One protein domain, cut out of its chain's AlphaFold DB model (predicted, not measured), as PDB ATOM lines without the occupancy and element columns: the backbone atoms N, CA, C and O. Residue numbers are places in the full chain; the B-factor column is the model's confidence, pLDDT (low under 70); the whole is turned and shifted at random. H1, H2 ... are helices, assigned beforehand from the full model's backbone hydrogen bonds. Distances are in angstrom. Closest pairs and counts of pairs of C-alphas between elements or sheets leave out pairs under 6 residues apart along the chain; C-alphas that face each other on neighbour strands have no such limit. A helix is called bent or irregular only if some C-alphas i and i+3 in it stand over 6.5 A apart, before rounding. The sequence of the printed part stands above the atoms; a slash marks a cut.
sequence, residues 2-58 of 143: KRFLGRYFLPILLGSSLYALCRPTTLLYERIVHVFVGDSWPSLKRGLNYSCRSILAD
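Overview. This is residues 2 to 58 of the 143 residues of an uncharacterized protein of Synechococcus sp. RS9916 (UniProt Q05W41). A long helix, H1, butts with its last residues on the side of H2b, the longer arm of a bent helix, at about a right angle, like the stem of a T; the shorter arm, H2a, folds back as a hook at the first end of H2b. H1 sticks out with residues 2 to 17, and the bend sticks out with residues 35 to 40. The printed part has 57 residues with two named helices, H1 then H2, and no named strand; the class is all helix. It is loose, with a radius of gyration of the C-alphas of 13.8 A, and flat, spanning 40 by 31 by 15 A.

Along the chain. H1 is residues 2 to 22, 30.2 A from C-alpha 2 at (-15.862, -38.229, -36.708) to C-alpha 22 at (-40.497, -51.569, -47.949), with a kink of 27 degrees near residue 9. H2, residues 28 to 56, was assigned as one helix by its hydrogen bonds but is bent: C-alphas 36 and 39 are 9.5 A apart. Its arms are H2a, residues 28 to 36, 13.4 A, and H2b, residues 39 to 56, 27.1 A, ending at (-38.724, -60.072, -44.122). H2b is irregular, with C-alphas 39 and 42 6.6 A apart.

Arrangement. Residues 21 to 22 of H1 touch residues 45 to 53 of H2b; the closest C-alphas, of Cys 22 and Asn 49, are 4.8 A apart. Their lines are about perpendicular, at 75 degrees. H1 and H2a are apart. H2a and H2b only just touch, with 3 pairs of C-alphas within 8 A, and only at the corner; the closest C-alphas are those of His 34 and Trp 41, 5.7 A apart. They run opposite ways at a steep tilt of 50 degrees. In H2a every O i to N i+4 pair is within hydrogen-bond range; in H1 13 of 17 are, in H2b 13 of 14.

Size, cuts and confidence. The C-alphas of Arg 3 and Asp 39, the two farthest apart, are 40.4 A apart. The printed part has no cut, and the link from H1 to H2 is tight. Mean pLDDT of the printed part is 75.1; residues 2 to 13, 25 to 26 and 57 are under 70.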
ATOM      1  N   LYS A   2     -15.612 -37.535 -35.415       44.81
ATOM      2  CA  LYS A   2     -15.862 -38.229 -36.708       44.81
ATOM      3  C   LYS A   2     -16.169 -39.741 -36.616       44.81
ATOM      4  O   LYS A   2     -17.040 -40.221 -37.327       44.81
ATOM      5  N   ARG A   3     -15.522 -40.486 -35.704       52.50
ATOM      6  CA  ARG A   3     -15.803 -41.927 -35.481       52.50
ATOM      7  C   ARG A   3     -17.129 -42.204 -34.758       52.50
ATOM      8  O   ARG A   3     -17.640 -43.313 -34.843       52.50
ATOM      9  N   PHE A   4     -17.667 -41.209 -34.051       50.28
ATOM     10  CA  PHE A   4     -18.912 -41.347 -33.296       50.28
ATOM     11  C   PHE A   4     -20.114 -41.200 -34.231       50.28
ATOM     12  O   PHE A   4     -20.991 -42.050 -34.210       50.28
ATOM     13  N   LEU A   5     -20.095 -40.211 -35.139       48.66
ATOM     14  CA  LEU A   5     -21.188 -39.998 -36.096       48.66
ATOM     15  C   LEU A   5     -21.470 -41.237 -36.957       48.66
ATOM     16  O   LEU A   5     -22.618 -41.653 -37.042       48.66
ATOM     17  N   GLY A   6     -20.441 -41.866 -37.540       55.56
ATOM     18  CA  GLY A   6     -20.625 -42.999 -38.458       55.56
ATOM     19  C   GLY A   6     -21.301 -44.226 -37.832       55.56
ATOM     20  O   GLY A   6     -22.068 -44.904 -38.508       55.56
ATOM     21  N   ARG A   7     -21.085 -44.482 -36.533       56.84
ATOM     22  CA  ARG A   7     -21.701 -45.616 -35.819       56.84
ATOM     23  C   ARG A   7     -23.211 -45.476 -35.641       56.84
ATOM     24  O   ARG A   7     -23.890 -46.494 -35.622       56.84
ATOM     25  N   TYR A   8     -23.723 -44.253 -35.525       53.44
ATOM     26  CA  TYR A   8     -25.161 -43.996 -35.383       53.44
ATOM     27  C   TYR A   8     -25.816 -43.658 -36.723       53.44
ATOM     28  O   TYR A   8     -26.952 -44.048 -36.965       53.44
ATOM     29  N   PHE A   9     -25.093 -43.001 -37.635       66.31
ATOM     30  CA  PHE A   9     -25.629 -42.651 -38.951       66.31
ATOM     31  C   PHE A   9     -25.869 -43.872 -39.833       66.31
ATOM     32  O   PHE A   9     -26.878 -43.915 -40.526       66.31
ATOM     33  N   LEU A  10     -24.972 -44.863 -39.809       69.25
ATOM     34  CA  LEU A  10     -25.105 -46.066 -40.630       69.25
ATOM     35  C   LEU A  10     -26.399 -46.853 -40.332       69.25
ATOM     36  O   LEU A  10     -27.139 -47.112 -41.279       69.25
ATOM     37  N   PRO A  11     -26.734 -47.199 -39.069       67.25
ATOM     38  CA  PRO A  11     -27.987 -47.888 -38.770       67.25
ATOM     39  C   PRO A  11     -29.222 -47.019 -39.029       67.25
ATOM     40  O   PRO A  11     -30.237 -47.549 -39.466       67.25
ATOM     41  N   ILE A  12     -29.144 -45.696 -38.831       65.88
ATOM     42  CA  ILE A  12     -30.253 -44.784 -39.160       65.88
ATOM     43  C   ILE A  12     -30.495 -44.747 -40.669       65.88
ATOM     44  O   ILE A  12     -31.641 -44.842 -41.100       65.88
ATOM     45  N   LEU A  13     -29.437 -44.638 -41.473       69.88
ATOM     46  CA  LEU A  13     -29.527 -44.687 -42.931       69.88
ATOM     47  C   LEU A  13     -30.085 -46.027 -43.392       69.88
ATOM     48  O   LEU A  13     -31.052 -46.037 -44.137       69.88
ATOM     49  N   LEU A  14     -29.543 -47.142 -42.897       73.75
ATOM     50  CA  LEU A  14     -30.042 -48.481 -43.217       73.75
ATOM     51  C   LEU A  14     -31.515 -48.654 -42.839       73.75
ATOM     52  O   LEU A  14     -32.295 -49.123 -43.661       73.75
ATOM     53  N   GLY A  15     -31.909 -48.237 -41.635       71.19
ATOM     54  CA  GLY A  15     -33.293 -48.300 -41.174       71.19
ATOM     55  C   GLY A  15     -34.222 -47.414 -42.002       71.19
ATOM     56  O   GLY A  15     -35.293 -47.858 -42.404       71.19
ATOM     57  N   SER A  16     -33.787 -46.198 -42.337       71.75
ATOM     58  CA  SER A  16     -34.549 -45.263 -43.174       71.75
ATOM     59  C   SER A  16     -34.671 -45.760 -44.612       71.75
ATOM     60  O   SER A  16     -35.728 -45.622 -45.218       71.75
ATOM     61  N   SER A  17     -33.616 -46.367 -45.158       75.38
ATOM     62  CA  SER A  17     -33.625 -46.982 -46.483       75.38
ATOM     63  C   SER A  17     -34.522 -48.212 -46.512       75.38
ATOM     64  O   SER A  17     -35.326 -48.324 -47.426       75.38
ATOM     65  N   LEU A  18     -34.456 -49.096 -45.513       76.44
ATOM     66  CA  LEU A  18     -35.380 -50.227 -45.387       76.44
ATOM     67  C   LEU A  18     -36.825 -49.737 -45.283       76.44
ATOM     68  O   LEU A  18     -37.670 -50.149 -46.068       76.44
ATOM     69  N   TYR A  19     -37.099 -48.793 -44.388       76.69
ATOM     70  CA  TYR A  19     -38.417 -48.185 -44.258       76.69
ATOM     71  C   TYR A  19     -38.913 -47.615 -45.589       76.69
ATOM     72  O   TYR A  19     -39.995 -47.972 -46.055       76.69
ATOM     73  N   ALA A  20     -38.092 -46.782 -46.232       75.44
ATOM     74  CA  ALA A  20     -38.430 -46.178 -47.505       75.44
ATOM     75  C   ALA A  20     -38.690 -47.253 -48.555       75.44
ATOM     76  O   ALA A  20     -39.704 -47.170 -49.222       75.44
ATOM     77  N   LEU A  21     -37.843 -48.274 -48.694       77.81
ATOM     78  CA  LEU A  21     -37.947 -49.305 -49.734       77.81
ATOM     79  C   LEU A  21     -39.118 -50.273 -49.539       77.81
ATOM     80  O   LEU A  21     -39.621 -50.777 -50.536       77.81
ATOM     81  N   CYS A  22     -39.531 -50.526 -48.298       78.38
ATOM     82  CA  CYS A  22     -40.497 -51.569 -47.949       78.38
ATOM     83  C   CYS A  22     -41.915 -51.040 -47.692       78.38
ATOM     84  O   CYS A  22     -42.863 -51.828 -47.572       78.38
ATOM     85  N   ARG A  23     -42.073 -49.713 -47.582       79.19
ATOM     86  CA  ARG A  23     -43.365 -49.054 -47.376       79.19
ATOM     87  C   ARG A  23     -44.134 -48.907 -48.703       79.19
ATOM     88  O   ARG A  23     -43.551 -48.507 -49.718       79.19
ATOM     89  N   PRO A  24     -45.454 -49.175 -48.718       70.56
ATOM     90  CA  PRO A  24     -46.300 -48.930 -49.886       70.56
ATOM     91  C   PRO A  24     -46.342 -47.453 -50.328       70.56
ATOM     92  O   PRO A  24     -46.109 -46.532 -49.548       70.56
ATOM     93  N   THR A  25     -46.669 -47.245 -51.609       62.81
ATOM     94  CA  THR A  25     -46.571 -46.003 -52.412       62.81
ATOM     95  C   THR A  25     -47.567 -44.890 -52.054       62.81
ATOM     96  O   THR A  25     -48.056 -44.185 -52.934       62.81
ATOM     97  N   THR A  26     -47.924 -44.716 -50.786       66.69
ATOM     98  CA  THR A  26     -48.907 -43.699 -50.365       66.69
ATOM     99  C   THR A  26     -48.274 -42.459 -49.737       66.69
ATOM    100  O   THR A  26     -48.984 -41.506 -49.418       66.69
ATOM    101  N   LEU A  27     -46.948 -42.431 -49.576       70.88
ATOM    102  CA  LEU A  27     -46.250 -41.355 -48.872       70.88
ATOM    103  C   LEU A  27     -45.931 -40.149 -49.765       70.88
ATOM    104  O   LEU A  27     -45.700 -40.268 -50.965       70.88
ATOM    105  N   LEU A  28     -45.877 -38.961 -49.154       71.31
ATOM    106  CA  LEU A  28     -45.652 -37.693 -49.857       71.31
ATOM    107  C   LEU A  28     -44.322 -37.676 -50.631       71.31
ATOM    108  O   LEU A  28     -44.265 -37.174 -51.750       71.31
ATOM    109  N   TYR A  29     -43.262 -38.262 -50.067       72.94
ATOM    110  CA  TYR A  29     -41.957 -38.301 -50.727       72.94
ATOM    111  C   TYR A  29     -41.970 -39.166 -51.996       72.94
ATOM    112  O   TYR A  29     -41.211 -38.893 -52.917       72.94
ATOM    113  N   GLU A  30     -42.859 -40.159 -52.100       76.62
ATOM    114  CA  GLU A  30     -43.017 -40.972 -53.312       76.62
ATOM    115  C   GLU A  30     -43.528 -40.116 -54.476       76.62
ATOM    116  O   GLU A  30     -43.124 -40.324 -55.616       76.62
ATOM    117  N   ARG A  31     -44.358 -39.100 -54.190       78.19
ATOM    118  CA  ARG A  31     -44.786 -38.116 -55.197       78.19
ATOM    119  C   ARG A  31     -43.622 -37.248 -55.659       78.19
ATOM    120  O   ARG A  31     -43.528 -36.948 -56.841       78.19
ATOM    121  N   ILE A  32     -42.726 -36.875 -54.746       81.38
ATOM    122  CA  ILE A  32     -41.514 -36.118 -55.084       81.38
ATOM    123  C   ILE A  32     -40.603 -36.974 -55.971       81.38
ATOM    124  O   ILE A  32     -40.181 -36.522 -57.027       81.38
ATOM    125  N   VAL A  33     -40.352 -38.231 -55.595       82.88
ATOM    126  CA  VAL A  33     -39.519 -39.148 -56.392       82.88
ATOM    127  C   VAL A  33     -40.148 -39.422 -57.758       82.88
ATOM    128  O   VAL A  33     -39.432 -39.436 -58.752       82.88
ATOM    129  N   HIS A  34     -41.473 -39.547 -57.837       83.25
ATOM    130  CA  HIS A  34     -42.184 -39.665 -59.108       83.25
ATOM    131  C   HIS A  34     -41.934 -38.467 -60.036       83.25
ATOM    132  O   HIS A  34     -41.774 -38.656 -61.235       83.25
ATOM    133  N   VAL A  35     -41.845 -37.243 -59.506       86.50
ATOM    134  CA  VAL A  35     -41.512 -36.055 -60.317       86.50
ATOM    135  C   VAL A  35     -40.107 -36.159 -60.923       86.50
ATOM    136  O   VAL A  35     -39.901 -35.712 -62.046       86.50
ATOM    137  N   PHE A  36     -39.150 -36.773 -60.220       86.50
ATOM    138  CA  PHE A  36     -37.768 -36.901 -60.696       86.50
ATOM    139  C   PHE A  36     -37.512 -38.138 -61.571       86.50
ATOM    140  O   PHE A  36     -36.705 -38.077 -62.492       86.50
ATOM    141  N   VAL A  37     -38.162 -39.264 -61.271       87.38
ATOM    142  CA  VAL A  37     -37.920 -40.576 -61.906       87.38
ATOM    143  C   VAL A  37     -38.977 -40.905 -62.974       87.38
ATOM    144  O   VAL A  37     -38.760 -41.755 -63.841       87.38
ATOM    145  N   GLY A  38     -40.118 -40.213 -62.946       87.31
ATOM    146  CA  GLY A  38     -41.222 -40.380 -63.888       87.31
ATOM    147  C   GLY A  38     -42.009 -41.678 -63.693       87.31
ATOM    148  O   GLY A  38     -41.955 -42.325 -62.643       87.31
ATOM    149  N   ASP A  39     -42.709 -42.089 -64.751       88.00
ATOM    150  CA  ASP A  39     -43.681 -43.197 -64.748       88.00
ATOM    151  C   ASP A  39     -43.068 -44.585 -64.486       88.00
ATOM    152  O   ASP A  39     -43.778 -45.571 -64.281       88.00
ATOM    153  N   SER A  40     -41.737 -44.681 -64.469       88.00
ATOM    154  CA  SER A  40     -41.007 -45.897 -64.100       88.00
ATOM    155  C   SER A  40     -40.952 -46.127 -62.582       88.00
ATOM    156  O   SER A  40     -40.732 -47.252 -62.126       88.00
ATOM    157  N   TRP A  41     -41.199 -45.090 -61.774       87.44
ATOM    158  CA  TRP A  41     -41.136 -45.184 -60.316       87.44
ATOM    159  C   TRP A  41     -42.140 -46.188 -59.720       87.44
ATOM    160  O   TRP A  41     -41.721 -47.038 -58.931       87.44
ATOM    161  N   PRO A  42     -43.436 -46.202 -60.099       85.81
ATOM    162  CA  PRO A  42     -44.406 -47.125 -59.508       85.81
ATOM    163  C   PRO A  42     -44.131 -48.606 -59.808       85.81
ATOM    164  O   PRO A  42     -44.505 -49.473 -59.014       85.81
ATOM    165  N   SER A  43     -43.525 -48.940 -60.952       87.00
ATOM    166  CA  SER A  43     -43.150 -50.323 -61.288       87.00
ATOM    167  C   SER A  43     -41.888 -50.750 -60.540       87.00
ATOM    168  O   SER A  43     -41.899 -51.803 -59.901       87.00
ATOM    169  N   LEU A  44     -40.856 -49.899 -60.519       87.38
ATOM    170  CA  LEU A  44     -39.643 -50.112 -59.725       87.38
ATOM    171  C   LEU A  44     -39.993 -50.309 -58.247       87.38
ATOM    172  O   LEU A  44     -39.558 -51.266 -57.604       87.38
ATOM    173  N   LYS A  45     -40.852 -49.439 -57.717       86.56
ATOM    174  CA  LYS A  45     -41.251 -49.462 -56.319       86.56
ATOM    175  C   LYS A  45     -42.052 -50.705 -55.945       86.56
ATOM    176  O   LYS A  45     -41.844 -51.266 -54.871       86.56
ATOM    177  N   ARG A  46     -42.933 -51.182 -56.831       85.31
ATOM    178  CA  ARG A  46     -43.625 -52.468 -56.641       85.31
ATOM    179  C   ARG A  46     -42.641 -53.636 -56.571       85.31
ATOM    180  O   ARG A  46     -42.799 -54.483 -55.696       85.31
ATOM    181  N   GLY A  47     -41.615 -53.646 -57.424       86.25
ATOM    182  CA  GLY A  47     -40.544 -54.646 -57.373       86.25
ATOM    183  C   GLY A  47     -39.777 -54.617 -56.049       86.25
ATOM    184  O   GLY A  47     -39.605 -55.653 -55.413       86.25
ATOM    185  N   LEU A  48     -39.394 -53.427 -55.581       85.75
ATOM    186  CA  LEU A  48     -38.698 -53.246 -54.301       85.75
ATOM    187  C   LEU A  48     -39.545 -53.705 -53.103       85.75
ATOM    188  O   LEU A  48     -39.050 -54.431 -52.243       85.75
ATOM    189  N   ASN A  49     -40.834 -53.355 -53.085       83.88
ATOM    190  CA  ASN A  49     -41.768 -53.796 -52.048       83.88
ATOM    191  C   ASN A  49     -41.936 -55.324 -52.032       83.88
ATOM    192  O   ASN A  49     -41.988 -55.924 -50.956       83.88
ATOM    193  N   TYR A  50     -42.000 -55.960 -53.207       84.00
ATOM    194  CA  TYR A  50     -42.086 -57.418 -53.324       84.00
ATOM    195  C   TYR A  50     -40.830 -58.101 -52.772       84.00
ATOM    196  O   TYR A  50     -40.930 -58.973 -51.907       84.00
ATOM    197  N   SER A  51     -39.647 -57.647 -53.194       85.06
ATOM    198  CA  SER A  51     -38.374 -58.155 -52.679       85.06
ATOM    199  C   SER A  51     -38.275 -57.975 -51.168       85.06
ATOM    200  O   SER A  51     -37.879 -58.899 -50.461       85.06
ATOM    201  N   CYS A  52     -38.711 -56.831 -50.638       81.31
ATOM    202  CA  CYS A  52     -38.658 -56.611 -49.202       81.31
ATOM    203  C   CYS A  52     -39.589 -57.544 -48.410       81.31
ATOM    204  O   CYS A  52     -39.176 -58.080 -47.381       81.31
ATOM    205  N   ARG A  53     -40.802 -57.821 -48.910       77.50
ATOM    206  CA  ARG A  53     -41.682 -58.836 -48.306       77.50
ATOM    207  C   ARG A  53     -41.050 -60.227 -48.306       77.50
ATOM    208  O   ARG A  53     -41.169 -60.931 -47.313       77.50
ATOM    209  N   SER A  54     -40.343 -60.603 -49.375       80.81
ATOM    210  CA  SER A  54     -39.661 -61.905 -49.430       80.81
ATOM    211  C   SER A  54     -38.489 -62.028 -48.450       80.81
ATOM    212  O   SER A  54     -38.257 -63.110 -47.924       80.81
ATOM    213  N   ILE A  55     -37.779 -60.928 -48.170       80.19
ATOM    214  CA  ILE A  55     -36.643 -60.911 -47.234       80.19
ATOM    215  C   ILE A  55     -37.128 -60.916 -45.783       80.19
ATOM    216  O   ILE A  55     -36.549 -61.602 -44.947       80.19
ATOM    217  N   LEU A  56     -38.181 -60.150 -45.478       76.50
ATOM    218  CA  LEU A  56     -38.724 -60.072 -44.122       76.50
ATOM    219  C   LEU A  56     -39.562 -61.295 -43.740       76.50
ATOM    220  O   LEU A  56     -39.726 -61.484 -42.542       76.50
ATOM    221  N   ALA A  57     -39.985 -62.109 -44.725       64.81
ATOM    222  CA  ALA A  57     -40.589 -63.457 -44.701       64.81
ATOM    223  C   ALA A  57     -41.824 -63.684 -43.800       64.81
ATOM    224  O   ALA A  57     -42.735 -64.414 -44.183       64.81
ATOM    225  N   ASP A  58     -41.871 -63.049 -42.639       74.44
ATOM    226  CA  ASP A  58     -42.927 -63.074 -41.648       74.44
ATOM    227  C   ASP A  58     -43.728 -61.761 -41.702       74.44
ATOM    228  O   ASP A  58     -43.174 -60.655 -41.632       74.44
TER     229      ASP A  58